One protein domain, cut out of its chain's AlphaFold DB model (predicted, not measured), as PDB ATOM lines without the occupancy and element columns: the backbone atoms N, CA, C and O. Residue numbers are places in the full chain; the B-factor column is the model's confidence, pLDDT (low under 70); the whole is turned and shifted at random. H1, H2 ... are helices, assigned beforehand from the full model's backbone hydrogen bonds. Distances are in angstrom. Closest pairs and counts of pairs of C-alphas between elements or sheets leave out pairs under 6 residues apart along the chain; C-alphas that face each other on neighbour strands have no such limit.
ATOM      1  N   VAL A  33     139.343 161.418 140.350       80.62
ATOM      2  CA  VAL A  33     139.308 159.945 140.283       80.62
ATOM      3  C   VAL A  33     138.541 159.404 139.069       80.62
ATOM      4  O   VAL A  33     138.158 158.242 139.053       80.62
ATOM      5  N   GLU A  34     138.320 160.227 138.047       80.56
ATOM      6  CA  GLU A  34     137.645 159.805 136.818       80.56
ATOM      7  C   GLU A  34     138.565 158.984 135.893       80.56
ATOM      8  O   GLU A  34     139.702 159.376 135.614       80.56
ATOM      9  N   GLY A  35     138.042 157.859 135.389       78.56
ATOM     10  CA  GLY A  35     138.697 156.967 134.423       78.56
ATOM     11  C   GLY A  35     139.459 155.788 135.044       78.56
ATOM     12  O   GLY A  35     139.950 155.854 136.171       78.56
ATOM     13  N   ASP A  36     139.606 154.712 134.270       79.19
ATOM     14  CA  ASP A  36     140.139 153.421 134.742       79.19
ATOM     15  C   ASP A  36     141.596 153.492 135.238       79.19
ATOM     16  O   ASP A  36     142.018 152.711 136.092       79.19
ATOM     17  N   HIS A  37     142.363 154.487 134.775       87.00
ATOM     18  CA  HIS A  37     143.780 154.668 135.130       87.00
ATOM     19  C   HIS A  37     144.029 155.788 136.150       87.00
ATOM     20  O   HIS A  37     145.183 156.171 136.385       87.00
ATOM     21  N   ALA A  38     142.978 156.329 136.781       87.38
ATOM     22  CA  ALA A  38     143.089 157.487 137.670       87.38
ATOM     23  C   ALA A  38     144.061 157.260 138.840       87.38
ATOM     24  O   ALA A  38     144.791 158.178 139.222       87.38
ATOM     25  N   ALA A  39     144.129 156.040 139.382       89.75
ATOM     26  CA  ALA A  39     145.067 155.698 140.450       89.75
ATOM     27  C   ALA A  39     146.531 155.868 140.006       89.75
ATOM     28  O   ALA A  39     147.318 156.515 140.697       89.75
ATOM     29  N   VAL A  40     146.892 155.362 138.824       92.12
ATOM     30  CA  VAL A  40     148.260 155.456 138.290       92.12
ATOM     31  C   VAL A  40     148.638 156.910 138.026       92.12
ATOM     32  O   VAL A  40     149.688 157.378 138.472       92.12
ATOM     33  N   VAL A  41     147.760 157.666 137.367       90.12
ATOM     34  CA  VAL A  41     148.029 159.072 137.050       90.12
ATOM     35  C   VAL A  41     148.177 159.906 138.323       90.12
ATOM     36  O   VAL A  41     149.152 160.645 138.478       90.12
ATOM     37  N   ASN A  42     147.231 159.788 139.257       89.50
ATOM     38  CA  ASN A  42     147.170 160.690 140.401       89.50
ATOM     39  C   ASN A  42     148.078 160.291 141.562       89.50
ATOM     40  O   ASN A  42     148.619 161.170 142.233       89.50
ATOM     41  N   LEU A  43     148.247 158.993 141.812       91.88
ATOM     42  CA  LEU A  43     148.976 158.510 142.983       91.88
ATOM     43  C   LEU A  43     150.432 158.171 142.661       91.88
ATOM     44  O   LEU A  43     151.279 158.312 143.538       91.88
ATOM     45  N   VAL A  44     150.744 157.802 141.413       94.31
ATOM     46  CA  VAL A  44     152.106 157.423 141.002       94.31
ATOM     47  C   VAL A  44     152.773 158.543 140.206       94.31
ATOM     48  O   VAL A  44     153.780 159.108 140.643       94.31
ATOM     49  N   ILE A  45     152.196 158.921 139.062       93.12
ATOM     50  CA  ILE A  45     152.840 159.833 138.102       93.12
ATOM     51  C   ILE A  45     152.916 161.263 138.642       93.12
ATOM     52  O   ILE A  45     154.003 161.842 138.681       93.12
ATOM     53  N   LYS A  46     151.801 161.832 139.127       92.31
ATOM     54  CA  LYS A  46     151.784 163.189 139.720       92.31
ATOM     55  C   LYS A  46     152.703 163.329 140.936       92.31
ATOM     56  O   LYS A  46     153.124 164.435 141.262       92.31
ATOM     57  N   ARG A  47     153.018 162.220 141.608       93.00
ATOM     58  CA  ARG A  47     153.913 162.176 142.774       93.00
ATOM     59  C   ARG A  47     155.360 161.872 142.414       93.00
ATOM     60  O   ARG A  47     156.213 161.901 143.296       93.00
ATOM     61  N   ASN A  48     155.639 161.609 141.137       94.44
ATOM     62  CA  ASN A  48     156.952 161.212 140.649       94.44
ATOM     63  C   ASN A  48     157.540 160.042 141.461       94.44
ATOM     64  O   ASN A  48     158.721 160.062 141.810       94.44
ATOM     65  N   ILE A  49     156.707 159.046 141.792       95.94
ATOM     66  CA  ILE A  49     157.183 157.822 142.449       95.94
ATOM     67  C   ILE A  49     158.208 157.153 141.516       95.94
ATOM     68  O   ILE A  49     157.919 157.021 140.321       95.94
ATOM     69  N   PRO A  50     159.404 156.770 142.007       96.94
ATOM     70  CA  PRO A  50     160.399 156.078 141.194       96.94
ATOM     71  C   PRO A  50     159.845 154.770 140.625       96.94
ATOM     72  O   PRO A  50     159.332 153.939 141.371       96.94
ATOM     73  N   ILE A  51     159.958 154.597 139.311       98.19
ATOM     74  CA  ILE A  51     159.651 153.340 138.632       98.19
ATOM     75  C   ILE A  51     160.960 152.566 138.499       98.19
ATOM     76  O   ILE A  51     161.933 153.107 137.973       98.19
ATOM     77  N   THR A  52     161.000 151.332 138.996       98.06
ATOM     78  CA  THR A  52     162.210 150.501 138.962       98.06
ATOM     79  C   THR A  52     162.377 149.830 137.606       98.06
ATOM     80  O   THR A  52     161.397 149.518 136.919       98.06
ATOM     81  N   TYR A  53     163.623 149.553 137.229       98.44
ATOM     82  CA  TYR A  53     163.903 148.738 136.053       98.44
ATOM     83  C   TYR A  53     163.313 147.328 136.177       98.44
ATOM     84  O   TYR A  53     162.838 146.795 135.181       98.44
ATOM     85  N   GLU A  54     163.272 146.741 137.376       98.50
ATOM     86  CA  GLU A  54     162.663 145.422 137.600       98.50
ATOM     87  C   GLU A  54     161.211 145.366 137.099       98.50
ATOM     88  O   GLU A  54     160.837 144.450 136.365       98.50
ATOM     89  N   TYR A  55     160.417 146.399 137.396       98.50
ATOM     90  CA  TYR A  55     159.046 146.487 136.902       98.50
ATOM     91  C   TYR A  55     158.996 146.615 135.371       98.50
ATOM     92  O   TYR A  55     158.243 145.903 134.709       98.50
ATOM     93  N   ILE A  56     159.841 147.464 134.775       98.69
ATOM     94  CA  ILE A  56     159.921 147.614 133.310       98.69
ATOM     95  C   ILE A  56     160.347 146.308 132.628       98.69
ATOM     96  O   ILE A  56     159.779 145.909 131.612       98.69
ATOM     97  N   SER A  57     161.316 145.617 133.218       98.56
ATOM     98  CA  SER A  57     161.820 144.317 132.791       98.56
ATOM     99  C   SER A  57     160.712 143.261 132.787       98.56
ATOM    100  O   SER A  57     160.607 142.493 131.825       98.56
ATOM    101  N   GLN A  58     159.843 143.266 133.805       98.75
ATOM    102  CA  GLN A  58     158.658 142.415 133.865       98.75
ATOM    103  C   GLN A  58     157.652 142.762 132.763       98.75
ATOM    104  O   GLN A  58     157.174 141.855 132.081       98.75
ATOM    105  N   LEU A  59     157.353 144.048 132.539       98.69
ATOM    106  CA  LEU A  59     156.411 144.465 131.492       98.69
ATOM    107  C   LEU A  59     156.838 143.963 130.106       98.69
ATOM    108  O   LEU A  59     156.030 143.404 129.374       98.69
ATOM    109  N   LEU A  60     158.121 144.085 129.762       98.62
ATOM    110  CA  LEU A  60     158.647 143.645 128.461       98.62
ATOM    111  C   LEU A  60     158.645 142.111 128.293       98.62
ATOM    112  O   LEU A  60     158.667 141.609 127.166       98.62
ATOM    113  N   ARG A  61     158.587 141.368 129.405       98.69
ATOM    114  CA  ARG A  61     158.514 139.897 129.470       98.69
ATOM    115  C   ARG A  61     157.102 139.337 129.530       98.69
ATOM    116  O   ARG A  61     156.929 138.131 129.374       98.69
ATOM    117  N   THR A  62     156.108 140.186 129.759       98.69
ATOM    118  CA  THR A  62     154.743 139.746 130.034       98.69
ATOM    119  C   THR A  62     153.875 139.940 128.790       98.69
ATOM    120  O   THR A  62     153.794 141.057 128.274       98.69
ATOM    121  N   PRO A  63     153.214 138.886 128.277       98.44
ATOM    122  CA  PRO A  63     152.195 139.043 127.247       98.44
ATOM    123  C   PRO A  63     151.087 139.987 127.720       98.44
ATOM    124  O   PRO A  63     150.774 140.042 128.907       98.44
ATOM    125  N   ASN A  64     150.477 140.715 126.792       98.25
ATOM    126  CA  ASN A  64     149.399 141.671 127.058       98.25
ATOM    127  C   ASN A  64     149.769 142.884 127.944       98.25
ATOM    128  O   ASN A  64     148.888 143.640 128.345       98.25
ATOM    129  N   ALA A  65     151.052 143.114 128.252       98.19
ATOM    130  CA  ALA A  65     151.462 144.182 129.170       98.19
ATOM    131  C   ALA A  65     151.102 145.602 128.692       98.19
ATOM    132  O   ALA A  65     150.976 146.504 129.519       98.19
ATOM    133  N   PHE A  66     150.943 145.809 127.385       97.94
ATOM    134  CA  PHE A  66     150.641 147.109 126.773       97.94
ATOM    135  C   PHE A  66     149.398 147.047 125.859       97.94
ATOM    136  O   PHE A  66     149.296 147.828 124.915       97.94
ATOM    137  N   GLY A  67     148.486 146.105 126.128       97.12
ATOM    138  CA  GLY A  67     147.392 145.693 125.235       97.12
ATOM    139  C   GLY A  67     147.664 144.324 124.603       97.12
ATOM    140  O   GLY A  67     148.785 143.815 124.719       97.12
ATOM    141  N   ALA A  68     146.655 143.706 123.979       97.62
ATOM    142  CA  ALA A  68     146.718 142.307 123.553       97.62
ATOM    143  C   ALA A  68     147.937 141.972 122.665       97.62
ATOM    144  O   ALA A  68     148.259 142.682 121.706       97.62
ATOM    145  N   GLY A  69     148.609 140.855 122.974       97.50
ATOM    146  CA  GLY A  69     149.700 140.319 122.162       97.50
ATOM    147  C   GLY A  69     150.821 139.605 122.923       97.50
ATOM    148  O   GLY A  69     150.808 139.525 124.156       97.50
ATOM    149  N   PRO A  70     151.819 139.071 122.191       98.06
ATOM    150  CA  PRO A  70     152.960 138.383 122.785       98.06
ATOM    151  C   PRO A  70     153.857 139.335 123.587       98.06
ATOM    152  O   PRO A  70     153.877 140.547 123.367       98.06
ATOM    153  N   ALA A  71     154.650 138.765 124.495       98.56
ATOM    154  CA  ALA A  71     155.694 139.509 125.193       98.56
ATOM    155  C   ALA A  71     156.736 140.059 124.206       98.56
ATOM    156  O   ALA A  71     157.125 139.382 123.250       98.56
ATOM    157  N   CYS A  72     157.237 141.266 124.471       98.62
ATOM    158  CA  CYS A  72     158.151 141.970 123.571       98.62
ATOM    159  C   CYS A  72     159.447 141.186 123.334       98.62
ATOM    160  O   CYS A  72     159.938 141.118 122.207       98.62
ATOM    161  N   ILE A  73     159.977 140.560 124.391       98.62
ATOM    162  CA  ILE A  73     161.247 139.831 124.318       98.62
ATOM    163  C   ILE A  73     161.191 138.591 123.423       98.62
ATOM    164  O   ILE A  73     162.235 138.120 123.008       98.62
ATOM    165  N   ILE A  74     160.015 138.067 123.062       98.44
ATOM    166  CA  ILE A  74     159.953 136.923 122.137       98.44
ATOM    167  C   ILE A  74     160.559 137.292 120.775       98.44
ATOM    168  O   ILE A  74     161.217 136.471 120.149       98.44
ATOM    169  N   CYS A  75     160.383 138.545 120.352       98.56
ATOM    170  CA  CYS A  75     160.900 139.063 119.085       98.56
ATOM    171  C   CYS A  75     162.133 139.967 119.254       98.56
ATOM    172  O   CYS A  75     162.817 140.249 118.268       98.56
ATOM    173  N   HIS A  76     162.384 140.457 120.472       98.75
ATOM    174  CA  HIS A  76     163.388 141.476 120.778       98.75
ATOM    175  C   HIS A  76     164.205 141.119 122.034       98.75
ATOM    176  O   HIS A  76     163.991 141.696 123.102       98.75
ATOM    177  N   HIS A  77     165.131 140.163 121.938       98.56
ATOM    178  CA  HIS A  77     165.919 139.664 123.086       98.56
ATOM    179  C   HIS A  77     167.431 139.589 122.844       98.56
ATOM    180  O   HIS A  77     168.161 138.966 123.614       98.56
ATOM    181  N   SER A  78     167.910 140.128 121.729       98.56
ATOM    182  CA  SER A  78     169.328 140.085 121.381       98.56
ATOM    183  C   SER A  78     169.695 141.259 120.489       98.56
ATOM    184  O   SER A  78     168.863 141.778 119.741       98.56
ATOM    185  N   ASN A  79     170.963 141.665 120.544       98.19
ATOM    186  CA  ASN A  79     171.528 142.580 119.559       98.19
ATOM    187  C   ASN A  79     172.020 141.883 118.285       98.19
ATOM    188  O   ASN A  79     172.546 142.552 117.403       98.19
ATOM    189  N   ASP A  80     171.857 140.565 118.180       98.00
ATOM    190  CA  ASP A  80     172.073 139.832 116.938       98.00
ATOM    191  C   ASP A  80     170.819 139.927 116.045       98.00
ATOM    192  O   ASP A  80     169.771 139.372 116.403       98.00
ATOM    193  N   PRO A  81     170.888 140.622 114.891       97.88
ATOM    194  CA  PRO A  81     169.750 140.772 113.991       97.88
ATOM    195  C   PRO A  81     169.303 139.461 113.328       97.88
ATOM    196  O   PRO A  81     168.199 139.420 112.791       97.88
ATOM    197  N   ALA A  82     170.104 138.391 113.372       98.00
ATOM    198  CA  ALA A  82     169.716 137.089 112.828       98.00
ATOM    199  C   ALA A  82     168.634 136.383 113.665       98.00
ATOM    200  O   ALA A  82     167.917 135.529 113.144       98.00
ATOM    201  N   ILE A  83     168.512 136.732 114.950       98.06
ATOM    202  CA  ILE A  83     167.578 136.090 115.893       98.06
ATOM    203  C   ILE A  83     166.652 137.079 116.603       98.06
ATOM    204  O   ILE A  83     165.771 136.671 117.350       98.06
ATOM    205  N   SER A  84     166.848 138.379 116.394       98.44
ATOM    206  CA  SER A  84     166.083 139.432 117.052       98.44
ATOM    207  C   SER A  84     165.781 140.543 116.062       98.44
ATOM    208  O   SER A  84     166.692 141.125 115.468       98.44
ATOM    209  N   TYR A  85     164.502 140.871 115.878       98.31
ATOM    210  CA  TYR A  85     164.108 141.869 114.889       98.31
ATOM    211  C   TYR A  85     164.791 143.205 115.182       98.31
ATOM    212  O   TYR A  85     164.725 143.717 116.304       98.31
ATOM    213  N   ARG A  86     165.429 143.778 114.153       98.12
ATOM    214  CA  ARG A  86     166.213 145.022 114.232       98.12
ATOM    215  C   ARG A  86     167.455 144.944 115.127       98.12
ATOM    216  O   ARG A  86     168.009 145.991 115.476       98.12
ATOM    217  N   GLY A  87     167.885 143.740 115.520       98.50
ATOM    218  CA  GLY A  87     168.931 143.541 116.526       98.50
ATOM    219  C   GLY A  87     168.622 144.324 117.808       98.50
ATOM    220  O   GLY A  87     169.505 144.975 118.377       98.50
ATOM    221  N   LEU A  88     167.341 144.386 118.181       98.81
ATOM    222  CA  LEU A  88     166.860 145.112 119.348       98.81
ATOM    223  C   LEU A  88     166.767 144.154 120.538       98.81
ATOM    224  O   LEU A  88     166.066 143.152 120.465       98.81
ATOM    225  N   ASP A  89     167.417 144.488 121.646       98.81
ATOM    226  CA  ASP A  89     167.305 143.721 122.885       98.81
ATOM    227  C   ASP A  89     166.456 144.483 123.910       98.81
ATOM    228  O   ASP A  89     166.859 145.531 124.400       98.81
ATOM    229  N   LEU A  90     165.268 143.965 124.224       98.75
ATOM    230  CA  LEU A  90     164.379 144.477 125.271       98.75
ATOM    231  C   LEU A  90     164.467 143.656 126.566       98.75
ATOM    232  O   LEU A  90     163.730 143.916 127.518       98.75
ATOM    233  N   SER A  91     165.337 142.646 126.611       98.50
ATOM    234  CA  SER A  91     165.488 141.772 127.770       98.50
ATOM    235  C   SER A  91     166.402 142.377 128.838       98.50
ATOM    236  O   SER A  91     166.205 142.109 130.020       98.50
ATOM    237  N   SER A  92     167.342 143.247 128.477       98.44
ATOM    238  CA  SER A  92     168.284 143.886 129.405       98.44
ATOM    239  C   SER A  92     168.133 145.412 129.416       98.44
ATOM    240  O   SER A  92     167.619 146.001 128.464       98.44
ATOM    241  N   CYS A  93     168.554 146.078 130.495       98.38
ATOM    242  CA  CYS A  93     168.519 147.540 130.543       98.38
ATOM    243  C   CYS A  93     169.510 148.128 129.533       98.38
ATOM    244  O   CYS A  93     169.185 149.057 128.793       98.38
ATOM    245  N   GLU A  94     170.694 147.526 129.455       98.19
ATOM    246  CA  GLU A  94     171.760 147.861 128.520       98.19
ATOM    247  C   GLU A  94     171.285 147.688 127.073       98.19
ATOM    248  O   GLU A  94     171.521 148.558 126.233       98.19
ATOM    249  N   GLY A  95     170.549 146.609 126.786       98.56
ATOM    250  CA  GLY A  95     169.912 146.358 125.497       98.56
ATOM    251  C   GLY A  95     168.911 147.449 125.116       98.56
ATOM    252  O   GLY A  95     168.998 148.006 124.017       98.56
ATOM    253  N   ILE A  96     168.022 147.824 126.045       98.62
ATOM    254  CA  ILE A  96     167.026 148.889 125.834       98.62
ATOM    255  C   ILE A  96     167.721 150.223 125.543       98.62
ATOM    256  O   ILE A  96     167.311 150.950 124.635       98.62
ATOM    257  N   GLN A  97     168.775 150.544 126.298       97.81
ATOM    258  CA  GLN A  97     169.558 151.770 126.130       97.81
ATOM    259  C   GLN A  97     170.324 151.791 124.803       97.81
ATOM    260  O   GLN A  97     170.391 152.832 124.148       97.81
ATOM    261  N   LYS A  98     170.864 150.645 124.376       98.31
ATOM    262  CA  LYS A  98     171.556 150.498 123.090       98.31
ATOM    263  C   LYS A  98     170.600 150.626 121.902       98.31
ATOM    264  O   LYS A  98     170.960 151.202 120.877       98.31
ATOM    265  N   GLY A  99     169.375 150.131 122.053       98.44
ATOM    266  CA  GLY A  99     168.318 150.211 121.054       98.44
ATOM    267  C   GLY A  99     168.506 149.277 119.862       98.44
ATOM    268  O   GLY A  99     169.062 148.187 119.984       98.44
ATOM    269  N   ALA A 100     167.965 149.677 118.709       98.44
ATOM    270  CA  ALA A 100     168.050 148.881 117.490       98.44
ATOM    271  C   ALA A 100     169.458 148.997 116.899       98.44
ATOM    272  O   ALA A 100     169.934 150.107 116.649       98.44
ATOM    273  N   THR A 101     170.103 147.858 116.659       98.38
ATOM    274  CA  THR A 101     171.502 147.797 116.207       98.38
ATOM    275  C   THR A 101     171.644 147.486 114.722       98.38
ATOM    276  O   THR A 101     172.653 147.848 114.118       98.38
ATOM    277  N   GLU A 102     170.626 146.883 114.106       98.25
ATOM    278  CA  GLU A 102     170.590 146.676 112.661       98.25
ATOM    279  C   GLU A 102     170.476 148.023 111.931       98.25
ATOM    280  O   GLU A 102     169.704 148.897 112.339       98.25
ATOM    281  N   ALA A 103     171.202 148.193 110.823       96.31
ATOM    282  CA  ALA A 103     171.183 149.431 110.052       96.31
ATOM    283  C   ALA A 103     169.763 149.780 109.535       96.31
ATOM    284  O   ALA A 103     169.019 148.893 109.103       96.31
ATOM    285  N   PRO A 104     169.333 151.055 109.590       94.69
ATOM    286  CA  PRO A 104     169.944 152.131 110.367       94.69
ATOM    287  C   PRO A 104     169.762 151.902 111.878       94.69
ATOM    288  O   PRO A 104     168.632 151.768 112.363       94.69
ATOM    289  N   ALA A 105     170.882 151.894 112.608       97.25
ATOM    290  CA  ALA A 105     170.887 151.782 114.060       97.25
ATOM    291  C   ALA A 105     170.304 153.056 114.681       97.25
ATOM    292  O   ALA A 105     170.546 154.163 114.190       97.25
ATOM    293  N   ARG A 106     169.503 152.910 115.738       97.00
ATOM    294  CA  ARG A 106     168.821 154.047 116.369       97.00
ATOM    295  C   ARG A 106     168.369 153.745 117.797       97.00
ATOM    296  O   ARG A 106     167.927 152.624 118.070       97.00
ATOM    297  N   PRO A 107     168.395 154.751 118.689       97.88
ATOM    298  CA  PRO A 107     167.865 154.598 120.034       97.88
ATOM    299  C   PRO A 107     166.354 154.362 119.988       97.88
ATOM    300  O   PRO A 107     165.632 154.984 119.202       97.88
ATOM    301  N   ILE A 108     165.865 153.485 120.864       98.19
ATOM    302  CA  ILE A 108     164.421 153.318 121.083       98.19
ATOM    303  C   ILE A 108     163.909 154.126 122.279       98.19
ATOM    304  O   ILE A 108     162.736 154.501 122.322       98.19
ATOM    305  N   VAL A 109     164.812 154.427 123.213       98.38
ATOM    306  CA  VAL A 109     164.598 155.204 124.429       98.38
ATOM    307  C   VAL A 109     165.602 156.349 124.437       98.38
ATOM    308  O   VAL A 109     166.785 156.153 124.177       98.38
ATOM    309  N   VAL A 110     165.119 157.546 124.751       98.19
ATOM    310  CA  VAL A 110     165.939 158.727 125.020       98.19
ATOM    311  C   VAL A 110     165.691 159.101 126.476       98.19
ATOM    312  O   VAL A 110     164.599 159.557 126.823       98.19
ATOM    313  N   ALA A 111     166.675 158.845 127.339       98.12
ATOM    314  CA  ALA A 111     166.568 159.081 128.777       98.12
ATOM    315  C   ALA A 111     166.152 160.533 129.076       98.12
ATOM    316  O   ALA A 111     166.689 161.476 128.503       98.12
ATOM    317  N   GLY A 112     165.163 160.707 129.952       98.25
ATOM    318  CA  GLY A 112     164.567 162.004 130.285       98.25
ATOM    319  C   GLY A 112     163.555 162.529 129.258       98.25
ATOM    320  O   GLY A 112     162.777 163.426 129.575       98.25
ATOM    321  N   GLU A 113     163.494 161.948 128.055       98.06
ATOM    322  CA  GLU A 113     162.741 162.482 126.918       98.06
ATOM    323  C   GLU A 113     161.760 161.449 126.317       98.06
ATOM    324  O   GLU A 113     161.921 160.990 125.176       98.06
ATOM    325  N   PRO A 114     160.673 161.091 127.031       97.56
ATOM    326  CA  PRO A 114     159.695 160.112 126.544       97.56
ATOM    327  C   PRO A 114     159.048 160.528 125.215       97.56
ATOM    328  O   PRO A 114     158.709 159.675 124.397       97.56
ATOM    329  N   GLY A 115     158.915 161.835 124.956       95.00
ATOM    330  CA  GLY A 115     158.369 162.363 123.702       95.00
ATOM    331  C   GLY A 115     159.248 162.105 122.472       95.00
ATOM    332  O   GLY A 115     158.712 161.951 121.375       95.00
ATOM    333  N   LYS A 116     160.575 162.010 122.649       95.75
ATOM    334  CA  LYS A 116     161.537 161.698 121.575       95.75
ATOM    335  C   LYS A 116     161.809 160.198 121.427       95.75
ATOM    336  O   LYS A 116     162.386 159.775 120.429       95.75
ATOM    337  N   SER A 117     161.378 159.393 122.394       97.88
ATOM    338  CA  SER A 117     161.613 157.950 122.417       97.88
ATOM    339  C   SER A 117     160.741 157.226 121.383       97.88
ATOM    340  O   SER A 117     159.515 157.341 121.405       97.88
ATOM    341  N   LEU A 118     161.361 156.450 120.486       97.88
ATOM    342  CA  LEU A 118     160.659 155.676 119.453       97.88
ATOM    343  C   LEU A 118     159.676 154.669 120.067       97.88
ATOM    344  O   LEU A 118     158.569 154.533 119.552       97.88
ATOM    345  N   ILE A 119     160.026 154.035 121.193       98.31
ATOM    346  CA  ILE A 119     159.154 153.053 121.861       98.31
ATOM    347  C   ILE A 119     157.766 153.627 122.169       98.31
ATOM    348  O   ILE A 119     156.767 152.938 121.988       98.31
ATOM    349  N   ARG A 120     157.679 154.921 122.519       98.25
ATOM    350  CA  ARG A 120     156.403 155.609 122.754       98.25
ATOM    351  C   ARG A 120     155.509 155.578 121.520       98.25
ATOM    352  O   ARG A 120     154.303 155.396 121.651       98.25
ATOM    353  N   ARG A 121     156.071 155.821 120.333       97.50
ATOM    354  CA  ARG A 121     155.295 155.788 119.089       97.50
ATOM    355  C   ARG A 121     154.885 154.362 118.769       97.50
ATOM    356  O   ARG A 121     153.704 154.137 118.549       97.50
ATOM    357  N   MET A 122     155.819 153.416 118.866       98.25
ATOM    358  CA  MET A 122     155.551 152.011 118.562       98.25
ATOM    359  C   MET A 122     154.407 151.432 119.403       98.25
ATOM    360  O   MET A 122     153.599 150.702 118.859       98.25
ATOM    361  N   ILE A 123     154.267 151.778 120.685       97.94
ATOM    362  CA  ILE A 123     153.194 151.213 121.532       97.94
ATOM    363  C   ILE A 123     151.878 152.014 121.512       97.94
ATOM    364  O   ILE A 123     150.824 151.462 121.817       97.94
ATOM    365  N   ARG A 124     151.902 153.307 121.144       98.00
ATOM    366  CA  ARG A 124     150.710 154.189 121.200       98.00
ATOM    367  C   ARG A 124     150.097 154.531 119.851       98.00
ATOM    368  O   ARG A 124     148.934 154.939 119.785       98.00
ATOM    369  N   ASN A 125     150.888 154.528 118.786       97.94
ATOM    370  CA  ASN A 125     150.451 155.046 117.501       97.94
ATOM    371  C   ASN A 125     149.997 153.895 116.612       97.94
ATOM    372  O   ASN A 125     150.822 153.153 116.097       97.94
ATOM    373  N   ASN A 126     148.688 153.798 116.382       98.12
ATOM    374  CA  ASN A 126     148.153 152.975 115.301       98.12
ATOM    375  C   ASN A 126     148.767 153.399 113.959       98.12
ATOM    376  O   ASN A 126     148.871 154.607 113.692       98.12
ATOM    377  N   ARG A 127     149.127 152.404 113.140       98.19
ATOM    378  CA  ARG A 127     149.444 152.602 111.725       98.19
ATOM    379  C   ARG A 127     148.192 153.081 110.992       98.19
ATOM    380  O   ARG A 127     147.075 152.741 111.384       98.19
ATOM    381  N   GLY A 249     141.650 149.749 118.499       96.19
ATOM    382  CA  GLY A 249     140.815 150.180 119.617       96.19
ATOM    383  C   GLY A 249     141.429 149.917 120.993       96.19
ATOM    384  O   GLY A 249     140.945 150.473 121.975       96.19
ATOM    385  N   GLU A 250     142.518 149.142 121.078       96.94
ATOM    386  CA  GLU A 250     143.266 148.954 122.324       96.94
ATOM    387  C   GLU A 250     143.791 150.283 122.862       96.94
ATOM    388  O   GLU A 250     144.351 151.103 122.118       96.94
ATOM    389  N   ASP A 251     143.676 150.463 124.176       96.00
ATOM    390  CA  ASP A 251     143.946 151.730 124.845       96.00
ATOM    391  C   ASP A 251     145.364 152.244 124.546       96.00
ATOM    392  O   ASP A 251     146.385 151.595 124.795       96.00
ATOM    393  N   ARG A 252     145.436 153.454 123.987       95.81
ATOM    394  CA  ARG A 252     146.692 154.124 123.627       95.81
ATOM    395  C   ARG A 252     147.386 154.747 124.836       95.81
ATOM    396  O   ARG A 252     148.540 155.161 124.721       95.81
ATOM    397  N   ASP A 253     146.698 154.831 125.967       94.88
ATOM    398  CA  ASP A 253     147.148 155.461 127.201       94.88
ATOM    399  C   ASP A 253     147.102 154.510 128.405       94.88
ATOM    400  O   ASP A 253     147.134 154.970 129.549       94.88
ATOM    401  N   HIS A 254     147.159 153.198 128.131       95.69
ATOM    402  CA  HIS A 254     147.230 152.114 129.111       95.69
ATOM    403  C   HIS A 254     148.189 152.433 130.271       95.69
ATOM    404  O   HIS A 254     149.316 152.891 130.052       95.69
ATOM    405  N   ALA A 255     147.792 152.124 131.510       96.69
ATOM    406  CA  ALA A 255     148.578 152.372 132.724       96.69
ATOM    407  C   ALA A 255     150.069 151.997 132.597       96.69
ATOM    408  O   ALA A 255     150.946 152.818 132.868       96.69
ATOM    409  N   ASN A 256     150.370 150.787 132.118       98.19
ATOM    410  CA  ASN A 256     151.752 150.321 131.935       98.19
ATOM    411  C   ASN A 256     152.537 151.143 130.904       98.19
ATOM    412  O   ASN A 256     153.730 151.381 131.091       98.19
ATOM    413  N   THR A 257     151.876 151.636 129.853       98.12
ATOM    414  CA  THR A 257     152.487 152.580 128.910       98.12
ATOM    415  C   THR A 257     152.878 153.859 129.641       98.12
ATOM    416  O   THR A 257     154.009 154.319 129.504       98.12
ATOM    417  N   GLN A 258     151.998 154.407 130.481       97.62
ATOM    418  CA  GLN A 258     152.309 155.610 131.255       97.62
ATOM    419  C   GLN A 258     153.467 155.390 132.237       97.62
ATOM    420  O   GLN A 258     154.340 156.251 132.358       97.62
ATOM    421  N   LEU A 259     153.524 154.230 132.897       98.44
ATOM    422  CA  LEU A 259     154.612 153.868 133.813       98.44
ATOM    423  C   LEU A 259     155.954 153.709 133.085       98.44
ATOM    424  O   LEU A 259     156.965 154.225 133.561       98.44
ATOM    425  N   LEU A 260     155.969 153.097 131.897       98.62
ATOM    426  CA  LEU A 260     157.154 153.045 131.038       98.62
ATOM    427  C   LEU A 260     157.630 154.453 130.654       98.62
ATOM    428  O   LEU A 260     158.811 154.767 130.782       98.62
ATOM    429  N   LEU A 261     156.723 155.325 130.208       98.44
ATOM    430  CA  LEU A 261     157.080 156.700 129.845       98.44
ATOM    431  C   LEU A 261     157.569 157.504 131.056       98.44
ATOM    432  O   LEU A 261     158.460 158.345 130.916       98.44
ATOM    433  N   GLN A 262     157.030 157.225 132.242       98.31
ATOM    434  CA  GLN A 262     157.480 157.817 133.494       98.31
ATOM    435  C   GLN A 262     158.884 157.325 133.886       98.31
ATOM    436  O   GLN A 262     159.717 158.151 134.258       98.31
ATOM    437  N   TRP A 263     159.197 156.036 133.726       98.69
ATOM    438  CA  TRP A 263     160.560 155.509 133.901       98.69
ATOM    439  C   TRP A 263     161.556 156.167 132.936       98.69
ATOM    440  O   TRP A 263     162.630 156.614 133.351       98.69
ATOM    441  N   ILE A 264     161.182 156.327 131.660       98.69
ATOM    442  CA  ILE A 264     162.006 157.053 130.680       98.69
ATOM    443  C   ILE A 264     162.239 158.489 131.152       98.69
ATOM    444  O   ILE A 264     163.381 158.946 131.178       98.69
ATOM    445  N   LYS A 265     161.183 159.191 131.581       98.44
ATOM    446  CA  LYS A 265     161.268 160.559 132.119       98.44
ATOM    447  C   LYS A 265     162.183 160.657 133.347       98.44
ATOM    448  O   LYS A 265     162.847 161.672 133.525       98.44
ATOM    449  N   GLN A 266     162.253 159.611 134.165       98.31
ATOM    450  CA  GLN A 266     163.141 159.509 135.332       98.31
ATOM    451  C   GLN A 266     164.594 159.150 134.976       98.31
ATOM    452  O   GLN A 266     165.437 159.010 135.868       98.31
ATOM    453  N   GLY A 267     164.905 159.040 133.683       98.25
ATOM    454  CA  GLY A 267     166.254 158.832 133.168       98.25
ATOM    455  C   GLY A 267     166.542 157.407 132.708       98.25
ATOM    456  O   GLY A 267     167.707 157.107 132.479       98.25
TER     457      GLY A 267
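What this domain is: This is residues 33 to 127 and 249 to 267 of the 271 residues of an uncharacterized protein of Rhodospirillales bacterium (UniProt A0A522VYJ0). With little regular structure, H1, H2 and H4 pack round H5; H1 makes one end of the length, H3 and loop residues 76 to 88 the other. The 114 printed residues have five named helices, H1 to H5 in chain order, holding 41 residues, and no named strand: all helix. The whole is compact, radius of gyration of the C-alphas 14.1 A, spanning 47 by 29 by 25 A.

How they stand to each other: The hub H5, residues 255 to 265, touches H1, residues 38 to 45; closest C-alphas Val 40 and Ala 255, 6.4 A. H2, residues 53 to 61, touches H5 at a steep tilt of 47 degrees; closest C-alphas Ile 56 and Leu 260, 6.5 A. H4, residues 118 to 124, only just touches H5, with 3 C-alpha pairs within 8 A; closest Arg 120 and Leu 261, 7.2 A. H3, residues 93 to 98, is apart from H5. Every O i to N i+4 pair is within hydrogen-bond range in H2, H3, H4 and H5; 3 of 4 in H1.

Where its parts are: H1 begins at C-alpha 38 (143.089, 157.487, 137.670); H5, 15.1 A from first to last C-alpha, ends at C-alpha 265 (161.268, 160.559, 132.119).

The domain as a whole: Residues 128 to 248 are cut out; C-alphas 127 and 249 are 11.9 A apart. Links H2 to H3 and H3 to H4 are long. No printed residue is under pLDDT 70.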